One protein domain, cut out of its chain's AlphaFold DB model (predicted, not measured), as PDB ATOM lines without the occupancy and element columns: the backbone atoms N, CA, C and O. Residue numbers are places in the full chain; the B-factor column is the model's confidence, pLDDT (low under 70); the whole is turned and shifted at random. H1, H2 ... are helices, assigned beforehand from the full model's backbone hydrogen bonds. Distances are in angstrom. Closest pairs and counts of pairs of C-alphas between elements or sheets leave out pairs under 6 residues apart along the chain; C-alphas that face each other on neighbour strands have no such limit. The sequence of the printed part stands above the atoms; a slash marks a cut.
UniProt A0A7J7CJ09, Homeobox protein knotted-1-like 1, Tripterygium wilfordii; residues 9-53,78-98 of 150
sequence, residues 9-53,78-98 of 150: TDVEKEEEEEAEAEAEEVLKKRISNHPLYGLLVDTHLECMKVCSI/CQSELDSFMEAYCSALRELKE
ATOM      1  N   THR A   9      -7.655   9.785 -30.132       57.28
ATOM      2  CA  THR A   9      -8.963   9.198 -30.474       57.28
ATOM      3  C   THR A   9      -9.055   8.644 -31.897       57.28
ATOM      4  O   THR A   9      -9.822   7.715 -32.124       57.28
ATOM      5  N   ASP A  10      -8.308   9.198 -32.860       60.62
ATOM      6  CA  ASP A  10      -8.254   8.637 -34.223       60.62
ATOM      7  C   ASP A  10      -7.425   7.341 -34.266       60.62
ATOM      8  O   ASP A  10      -7.820   6.391 -34.931       60.62
ATOM      9  N   VAL A  11      -6.330   7.261 -33.501       62.69
ATOM     10  CA  VAL A  11      -5.473   6.062 -33.439       62.69
ATOM     11  C   VAL A  11      -6.188   4.901 -32.740       62.69
ATOM     12  O   VAL A  11      -6.184   3.791 -33.254       62.69
ATOM     13  N   GLU A  12      -6.873   5.155 -31.620       65.00
ATOM     14  CA  GLU A  12      -7.656   4.126 -30.909       65.00
ATOM     15  C   GLU A  12      -8.816   3.582 -31.759       65.00
ATOM     16  O   GLU A  12      -9.167   2.407 -31.667       65.00
ATOM     17  N   LYS A  13      -9.403   4.428 -32.611       67.81
ATOM     18  CA  LYS A  13     -10.492   4.038 -33.507       67.81
ATOM     19  C   LYS A  13      -9.998   3.227 -34.708       67.81
ATOM     20  O   LYS A  13     -10.667   2.276 -35.102       67.81
ATOM     21  N   GLU A  14      -8.853   3.588 -35.283       69.50
ATOM     22  CA  GLU A  14      -8.214   2.808 -36.352       69.50
ATOM     23  C   GLU A  14      -7.780   1.419 -35.846       69.50
ATOM     24  O   GLU A  14      -8.019   0.425 -36.530       69.50
ATOM     25  N   GLU A  15      -7.242   1.326 -34.624       71.50
ATOM     26  CA  GLU A  15      -6.888   0.048 -33.984       71.50
ATOM     27  C   GLU A  15      -8.120  -0.829 -33.674       71.50
ATOM     28  O   GLU A  15      -8.065  -2.052 -33.816       71.50
ATOM     29  N   GLU A  16      -9.251  -0.230 -33.278       73.12
ATOM     30  CA  GLU A  16     -10.510  -0.955 -33.042       73.12
ATOM     31  C   GLU A  16     -11.126  -1.489 -34.349       73.12
ATOM     32  O   GLU A  16     -11.570  -2.640 -34.389       73.12
ATOM     33  N   GLU A  17     -11.110  -0.697 -35.429       75.00
ATOM     34  CA  GLU A  17     -11.590  -1.118 -36.756       75.00
ATOM     35  C   GLU A  17     -10.711  -2.237 -37.356       75.00
ATOM     36  O   GLU A  17     -11.237  -3.190 -37.938       75.00
ATOM     37  N   GLU A  18      -9.385  -2.174 -37.178       77.25
ATOM     38  CA  GLU A  18      -8.460  -3.232 -37.611       77.25
ATOM     39  C   GLU A  18      -8.688  -4.536 -36.826       77.25
ATOM     40  O   GLU A  18      -8.798  -5.612 -37.423       77.25
ATOM     41  N   ALA A  19      -8.865  -4.453 -35.503       78.69
ATOM     42  CA  ALA A  19      -9.165  -5.613 -34.665       78.69
ATOM     43  C   ALA A  19     -10.532  -6.253 -34.989       78.69
ATOM     44  O   ALA A  19     -10.669  -7.481 -34.946       78.69
ATOM     45  N   GLU A  20     -11.547  -5.449 -35.328       81.12
ATOM     46  CA  GLU A  20     -12.858  -5.943 -35.770       81.12
ATOM     47  C   GLU A  20     -12.744  -6.695 -37.106       81.12
ATOM     48  O   GLU A  20     -13.278  -7.801 -37.238       81.12
ATOM     49  N   ALA A  21     -11.990  -6.152 -38.067       83.19
ATOM     50  CA  ALA A  21     -11.755  -6.794 -39.359       83.19
ATOM     51  C   ALA A  21     -11.001  -8.132 -39.219       83.19
ATOM     52  O   ALA A  21     -11.373  -9.129 -39.847       83.19
ATOM     53  N   GLU A  22      -9.979  -8.196 -38.360       85.94
ATOM     54  CA  GLU A  22      -9.274  -9.450 -38.067       85.94
ATOM     55  C   GLU A  22     -10.199 -10.494 -37.424       85.94
ATOM     56  O   GLU A  22     -10.176 -11.673 -37.800       85.94
ATOM     57  N   ALA A  23     -11.048 -10.080 -36.477       84.12
ATOM     58  CA  ALA A  23     -12.022 -10.966 -35.848       84.12
ATOM     59  C   ALA A  23     -13.051 -11.499 -36.860       84.12
ATOM     60  O   ALA A  23     -13.399 -12.686 -36.821       84.12
ATOM     61  N   GLU A  24     -13.497 -10.654 -37.795       85.44
ATOM     62  CA  GLU A  24     -14.390 -11.041 -38.887       85.44
ATOM     63  C   GLU A  24     -13.743 -12.098 -39.794       85.44
ATOM     64  O   GLU A  24     -14.363 -13.122 -40.092       85.44
ATOM     65  N   GLU A  25     -12.480 -11.913 -40.187       88.75
ATOM     66  CA  GLU A  25     -11.747 -12.882 -41.012       88.75
ATOM     67  C   GLU A  25     -11.528 -14.219 -40.288       88.75
ATOM     68  O   GLU A  25     -11.720 -15.295 -40.872       88.75
ATOM     69  N   VAL A  26     -11.208 -14.191 -38.990       89.25
ATOM     70  CA  VAL A  26     -11.118 -15.410 -38.172       89.25
ATOM     71  C   VAL A  26     -12.466 -16.131 -38.119       89.25
ATOM     72  O   VAL A  26     -12.512 -17.358 -38.263       89.25
ATOM     73  N   LEU A  27     -13.565 -15.396 -37.946       88.75
ATOM     74  CA  LEU A  27     -14.909 -15.967 -37.917       88.75
ATOM     75  C   LEU A  27     -15.299 -16.565 -39.275       88.75
ATOM     76  O   LEU A  27     -15.722 -17.720 -39.324       88.75
ATOM     77  N   LYS A  28     -15.088 -15.840 -40.382       91.25
ATOM     78  CA  LYS A  28     -15.308 -16.346 -41.749       91.25
ATOM     79  C   LYS A  28     -14.532 -17.630 -41.995       91.25
ATOM     80  O   LYS A  28     -15.084 -18.588 -42.532       91.25
ATOM     81  N   LYS A  29     -13.267 -17.681 -41.569       93.38
ATOM     82  CA  LYS A  29     -12.427 -18.878 -41.680       93.38
ATOM     83  C   LYS A  29     -12.956 -20.037 -40.837       93.38
ATOM     84  O   LYS A  29     -12.886 -21.181 -41.275       93.38
ATOM     85  N   ARG A  30     -13.486 -19.779 -39.638       92.81
ATOM     86  CA  ARG A  30     -14.124 -20.822 -38.817       92.81
ATOM     87  C   ARG A  30     -15.386 -21.365 -39.475       92.81
ATOM     88  O   ARG A  30     -15.541 -22.579 -39.541       92.81
ATOM     89  N   ILE A  31     -16.238 -20.486 -39.997       93.94
ATOM     90  CA  ILE A  31     -17.466 -20.867 -40.704       93.94
ATOM     91  C   ILE A  31     -17.127 -21.684 -41.955       93.94
ATOM     92  O   ILE A  31     -17.680 -22.763 -42.137       93.94
ATOM     93  N   SER A  32     -16.192 -21.221 -42.790       94.69
ATOM     94  CA  SER A  32     -15.855 -21.886 -44.059       94.69
ATOM     95  C   SER A  32     -15.147 -23.232 -43.889       94.69
ATOM     96  O   SER A  32     -15.304 -24.109 -44.732       94.69
ATOM     97  N   ASN A  33     -14.407 -23.431 -42.792       95.12
ATOM     98  CA  ASN A  33     -13.781 -24.718 -42.465       95.12
ATOM     99  C   ASN A  33     -14.686 -25.645 -41.633       95.12
ATOM    100  O   ASN A  33     -14.249 -26.725 -41.230       95.12
ATOM    101  N   HIS A  34     -15.923 -25.243 -41.338       96.38
ATOM    102  CA  HIS A  34     -16.826 -26.034 -40.514       96.38
ATOM    103  C   HIS A  34     -17.315 -27.291 -41.266       96.38
ATOM    104  O   HIS A  34     -17.717 -27.176 -42.426       96.38
ATOM    105  N   PRO A  35     -17.390 -28.480 -40.629       97.00
ATOM    106  CA  PRO A  35     -17.834 -29.714 -41.293       97.00
ATOM    107  C   PRO A  35     -19.221 -29.622 -41.949       97.00
ATOM    108  O   PRO A  35     -19.474 -30.263 -42.965       97.00
ATOM    109  N   LEU A  36     -20.116 -28.805 -41.383       96.94
ATOM    110  CA  LEU A  36     -21.472 -28.580 -41.907       96.94
ATOM    111  C   LEU A  36     -21.570 -27.472 -42.968       96.94
ATOM    112  O   LEU A  36     -22.658 -27.251 -43.488       96.94
ATOM    113  N   TYR A  37     -20.485 -26.766 -43.301       97.31
ATOM    114  CA  TYR A  37     -20.551 -25.635 -44.234       97.31
ATOM    115  C   TYR A  37     -21.043 -26.045 -45.626       97.31
ATOM    116  O   TYR A  37     -21.906 -25.379 -46.187       97.31
ATOM    117  N   GLY A  38     -20.573 -27.183 -46.147       96.75
ATOM    118  CA  GLY A  38     -21.066 -27.717 -47.423       96.75
ATOM    119  C   GLY A  38     -22.572 -27.993 -47.392       96.75
ATOM    120  O   GLY A  38     -23.309 -27.489 -48.233       96.75
ATOM    121  N   LEU A  39     -23.047 -28.692 -46.355       97.25
ATOM    122  CA  LEU A  39     -24.474 -28.986 -46.175       97.25
ATOM    123  C   LEU A  39     -25.322 -27.711 -46.062       97.25
ATOM    124  O   LEU A  39     -26.427 -27.642 -46.600       97.25
ATOM    125  N   LEU A  40     -24.815 -26.702 -45.356       97.50
ATOM    126  CA  LEU A  40     -25.468 -25.407 -45.226       97.50
ATOM    127  C   LEU A  40     -25.649 -24.734 -46.595       97.50
ATOM    128  O   LEU A  40     -26.748 -24.289 -46.918       97.50
ATOM    129  N   VAL A  41     -24.590 -24.689 -47.407       96.12
ATOM    130  CA  VAL A  41     -24.642 -24.110 -48.758       96.12
ATOM    131  C   VAL A  41     -25.619 -24.882 -49.644       96.12
ATOM    132  O   VAL A  41     -26.453 -24.266 -50.308       96.12
ATOM    133  N   ASP A  42     -25.575 -26.213 -49.607       95.62
ATOM    134  CA  ASP A  42     -26.454 -27.067 -50.410       95.62
ATOM    135  C   ASP A  42     -27.929 -26.868 -50.040       95.62
ATOM    136  O   ASP A  42     -28.765 -26.611 -50.909       95.62
ATOM    137  N   THR A  43     -28.255 -26.910 -48.744       95.50
ATOM    138  CA  THR A  43     -29.628 -26.685 -48.259       95.50
ATOM    139  C   THR A  43     -30.131 -25.279 -48.582       95.50
ATOM    140  O   THR A  43     -31.307 -25.108 -48.911       95.50
ATOM    141  N   HIS A  44     -29.251 -24.275 -48.562       95.06
ATOM    142  CA  HIS A  44     -29.596 -22.912 -48.954       95.06
ATOM    143  C   HIS A  44     -29.924 -22.824 -50.449       95.06
ATOM    144  O   HIS A  44     -30.956 -22.264 -50.826       95.06
ATOM    145  N   LEU A  45     -29.089 -23.427 -51.302       93.25
ATOM    146  CA  LEU A  45     -29.317 -23.483 -52.746       93.25
ATOM    147  C   LEU A  45     -30.607 -24.229 -53.092       93.25
ATOM    148  O   LEU A  45     -31.354 -23.793 -53.966       93.25
ATOM    149  N   GLU A  46     -30.893 -25.340 -52.415       91.25
ATOM    150  CA  GLU A  46     -32.152 -26.061 -52.593       91.25
ATOM    151  C   GLU A  46     -33.371 -25.220 -52.217       91.25
ATOM    152  O   GLU A  46     -34.354 -25.223 -52.954       91.25
ATOM    153  N   CYS A  47     -33.303 -24.474 -51.113       92.62
ATOM    154  CA  CYS A  47     -34.371 -23.557 -50.730       92.62
ATOM    155  C   CYS A  47     -34.578 -22.466 -51.796       92.62
ATOM    156  O   CYS A  47     -35.712 -22.181 -52.176       92.62
ATOM    157  N   MET A  48     -33.496 -21.890 -52.332       88.62
ATOM    158  CA  MET A  48     -33.576 -20.861 -53.377       88.62
ATOM    159  C   MET A  48     -34.159 -21.372 -54.695       88.62
ATOM    160  O   MET A  48     -34.870 -20.627 -55.366       88.62
ATOM    161  N   LYS A  49     -33.934 -22.641 -55.052       88.06
ATOM    162  CA  LYS A  49     -34.560 -23.251 -56.239       88.06
ATOM    163  C   LYS A  49     -36.084 -23.273 -56.143       88.06
ATOM    164  O   LYS A  49     -36.743 -23.027 -57.144       88.06
ATOM    165  N   VAL A  50     -36.636 -23.528 -54.955       85.81
ATOM    166  CA  VAL A  50     -38.091 -23.485 -54.729       85.81
ATOM    167  C   VAL A  50     -38.603 -22.040 -54.785       85.81
ATOM    168  O   VAL A  50     -39.657 -21.776 -55.356       85.81
ATOM    169  N   CYS A  51     -37.828 -21.075 -54.278       76.19
ATOM    170  CA  CYS A  51     -38.170 -19.650 -54.371       76.19
ATOM    171  C   CYS A  51     -38.127 -19.094 -55.806       76.19
ATOM    172  O   CYS A  51     -38.831 -18.132 -56.118       76.19
ATOM    173  N   SER A  52     -37.287 -19.656 -56.676       72.06
ATOM    174  CA  SER A  52     -37.094 -19.172 -58.042       72.06
ATOM    175  C   SER A  52     -38.076 -19.848 -59.001       72.06
ATOM    176  O   SER A  52     -37.744 -20.805 -59.689       72.06
ATOM    177  N   ILE A  53     -39.303 -19.324 -59.083       59.06
ATOM    178  CA  ILE A  53     -40.346 -19.786 -60.030       59.06
ATOM    179  C   ILE A  53     -39.965 -19.508 -61.508       59.06
ATOM    180  O   ILE A  53     -40.630 -19.977 -62.429       59.06
ATOM    181  N   CYS A  78     -18.060 -19.537 -29.248       76.44
ATOM    182  CA  CYS A  78     -17.424 -20.789 -28.880       76.44
ATOM    183  C   CYS A  78     -17.765 -21.846 -29.943       76.44
ATOM    184  O   CYS A  78     -18.787 -21.736 -30.620       76.44
ATOM    185  N   GLN A  79     -16.917 -22.867 -30.116       80.44
ATOM    186  CA  GLN A  79     -17.139 -23.893 -31.147       80.44
ATOM    187  C   GLN A  79     -18.561 -24.479 -31.064       80.44
ATOM    188  O   GLN A  79     -19.230 -24.571 -32.080       80.44
ATOM    189  N   SER A  80     -19.066 -24.733 -29.852       86.19
ATOM    190  CA  SER A  80     -20.425 -25.242 -29.623       86.19
ATOM    191  C   SER A  80     -21.545 -24.298 -30.067       86.19
ATOM    192  O   SER A  80     -22.620 -24.750 -30.448       86.19
ATOM    193  N   GLU A  81     -21.328 -22.984 -29.996       92.00
ATOM    194  CA  GLU A  81     -22.308 -22.001 -30.461       92.00
ATOM    195  C   GLU A  81     -22.337 -21.946 -31.988       92.00
ATOM    196  O   GLU A  81     -23.415 -21.892 -32.577       92.00
ATOM    197  N   LEU A  82     -21.167 -22.046 -32.630       93.12
ATOM    198  CA  LEU A  82     -21.090 -22.189 -34.081       93.12
ATOM    199  C   LEU A  82     -21.742 -23.501 -34.541       93.12
ATOM    200  O   LEU A  82     -22.533 -23.471 -35.479       93.12
ATOM    201  N   ASP A  83     -21.482 -24.619 -33.861       94.00
ATOM    202  CA  ASP A  83     -22.104 -25.913 -34.170       94.00
ATOM    203  C   ASP A  83     -23.640 -25.797 -34.115       94.00
ATOM    204  O   ASP A  83     -24.334 -26.102 -35.090       94.00
ATOM    205  N   SER A  84     -24.169 -25.248 -33.013       95.69
ATOM    206  CA  SER A  84     -25.609 -25.030 -32.833       95.69
ATOM    207  C   SER A  84     -26.193 -24.091 -33.888       95.69
ATOM    208  O   SER A  84     -27.307 -24.326 -34.358       95.69
ATOM    209  N   PHE A  85     -25.471 -23.033 -34.263       95.44
ATOM    210  CA  PHE A  85     -25.891 -22.120 -35.321       95.44
ATOM    211  C   PHE A  85     -25.993 -22.841 -36.669       95.44
ATOM    212  O   PHE A  85     -27.015 -22.728 -37.345       95.44
ATOM    213  N   MET A  86     -24.969 -23.610 -37.049       96.88
ATOM    214  CA  MET A  86     -24.929 -24.318 -38.333       96.88
ATOM    215  C   MET A  86     -26.074 -25.336 -38.441       96.88
ATOM    216  O   MET A  86     -26.731 -25.418 -39.481       96.88
ATOM    217  N   GLU A  87     -26.363 -26.069 -37.362       97.19
ATOM    218  CA  GLU A  87     -27.473 -27.029 -37.302       97.19
ATOM    219  C   GLU A  87     -28.848 -26.353 -37.368       97.19
ATOM    220  O   GLU A  87     -29.717 -26.776 -38.144       97.19
ATOM    221  N   ALA A  88     -29.044 -25.293 -36.578       98.00
ATOM    222  CA  ALA A  88     -30.297 -24.548 -36.543       98.00
ATOM    223  C   ALA A  88     -30.593 -23.900 -37.899       98.00
ATOM    224  O   ALA A  88     -31.719 -23.981 -38.386       98.00
ATOM    225  N   TYR A  89     -29.578 -23.326 -38.550       97.25
ATOM    226  CA  TYR A  89     -29.737 -22.693 -39.855       97.25
ATOM    227  C   TYR A  89     -30.093 -23.714 -40.942       97.25
ATOM    228  O   TYR A  89     -31.044 -23.503 -41.693       97.25
ATOM    229  N   CYS A  90     -29.396 -24.855 -40.998       97.56
ATOM    230  CA  CYS A  90     -29.741 -25.929 -41.937       97.56
ATOM    231  C   CYS A  90     -31.183 -26.424 -41.735       97.56
ATOM    232  O   CYS A  90     -31.880 -26.730 -42.700       97.56
ATOM    233  N   SER A  91     -31.625 -26.530 -40.481       97.94
ATOM    234  CA  SER A  91     -32.979 -26.988 -40.149       97.94
ATOM    235  C   SER A  91     -34.032 -25.963 -40.560       97.94
ATOM    236  O   SER A  91     -34.967 -26.320 -41.272       97.94
ATOM    237  N   ALA A  92     -33.819 -24.685 -40.238       97.94
ATOM    238  CA  ALA A  92     -34.710 -23.600 -40.642       97.94
ATOM    239  C   ALA A  92     -34.841 -23.484 -42.172       97.94
ATOM    240  O   ALA A  92     -35.937 -23.266 -42.679       97.94
ATOM    241  N   LEU A  93     -33.751 -23.676 -42.927       97.06
ATOM    242  CA  LEU A  93     -33.802 -23.696 -44.394       97.06
ATOM    243  C   LEU A  93     -34.640 -24.854 -44.944       97.06
ATOM    244  O   LEU A  93     -35.365 -24.671 -45.920       97.06
ATOM    245  N   ARG A  94     -34.547 -26.043 -44.340       96.06
ATOM    246  CA  ARG A  94     -35.357 -27.198 -44.754       96.06
ATOM    247  C   ARG A  94     -36.839 -26.974 -44.479       96.06
ATOM    248  O   ARG A  94     -37.649 -27.226 -45.363       96.06
ATOM    249  N   GLU A  95     -37.172 -26.460 -43.298       97.19
ATOM    250  CA  GLU A  95     -38.550 -26.108 -42.943       97.19
ATOM    251  C   GLU A  95     -39.111 -25.036 -43.884       97.19
ATOM    252  O   GLU A  95     -40.230 -25.162 -44.376       97.19
ATOM    253  N   LEU A  96     -38.312 -24.011 -44.202       96.12
ATOM    254  CA  LEU A  96     -38.696 -22.977 -45.160       96.12
ATOM    255  C   LEU A  96     -38.933 -23.558 -46.560       96.12
ATOM    256  O   LEU A  96     -39.930 -23.222 -47.193       96.12
ATOM    257  N   LYS A  97     -38.047 -24.440 -47.039       95.25
ATOM    258  CA  LYS A  97     -38.200 -25.116 -48.334       95.25
ATOM    259  C   LYS A  97     -39.522 -25.885 -48.402       95.25
ATOM    260  O   LYS A  97     -40.278 -25.689 -49.347       95.25
ATOM    261  N   GLU A  98     -39.812 -26.719 -47.404       95.38
ATOM    262  CA  GLU A  98     -41.049 -27.513 -47.348       95.38
ATOM    263  C   GLU A  98     -42.296 -26.617 -47.307       95.38
ATOM    264  O   GLU A  98     -43.241 -26.819 -48.075       95.38
TER     265      GLU A  98
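Overview. This is residues 9 to 53 and 78 to 98 of the 150 residues of the protein "Homeobox protein knotted-1-like 1" of Tripterygium wilfordii (UniProt A0A7J7CJ09). The long helix H1 sticks out as an arm from a pair of helices, H2 and H3, that lie side by side, and the arm makes a corner with that pair near residues 31 to 37. Residues 9 to 26 of H1 stand free, and the other 48 residues form the body, which spans 38 by 17 by 14 A. The printed part has 66 residues with three named helices, H1, H2 and H3 in order along the chain, and no named strand; the class is all helix. The whole is only just extended, close to loose, with a radius of gyration of the C-alphas of 16.5 A. Its outline is flat, and its C-alphas span 51 by 29 by 16 A.

Along the chain. H1, the longest helix, covers residues 9 to 32 and measures 34.6 A from first to last C-alpha. It begins at C-alpha 9 at (-8.963, 9.198, -30.474) and ends at C-alpha 32 at (-15.855, -21.886, -44.059). H2 covers residues 37 to 51 and measures 21.2 A. H3 covers residues 79 to 98, measures 29.1 A and ends at C-alpha 98 at (-41.049, -27.513, -47.348).

Arrangement. H1 touches no helix, but is near H3. H1 and H3 are close but not clearly touching, and their closest C-alphas, those of Ile 31 and Leu 82, are 7.7 A apart. Their lines stand at a steep tilt of 63 degrees, and they run the same way. H1 and H2 are also close but not clearly touching, with the closest C-alphas, those of Ile 31 and Tyr 37, 6.7 A apart. Their lines are about perpendicular, at 85 degrees. H2 and H3 touch, with 16 pairs of C-alphas within 8 A; the closest are those of Cys 47 and Lys 97, 4.8 A apart. They run the same way at a shallow tilt of 22 degrees, and their centres are 11.5 A apart. In H1, H2 and H3 every pair of O i and N i+4 is within hydrogen-bond range.

Size, cuts and confidence. The two C-alphas farthest apart are those of Thr 9 and Ile 53, at 51.9 A. Without residues 9 to 26, the body has 48 residues, spans 38 by 17 by 14 A and has a radius of gyration of 11.6 A. The link from H1 to H2, 4 residues, is tight. The link from H2 to H3 runs across the cut, where residues 54 to 77 are not printed and the C-alphas of residues 53 and 78 are 38.7 A apart. The mean pLDDT of the printed part is 87.7, and the model's confidence is under 70 at residues 9 to 14 and residue 53.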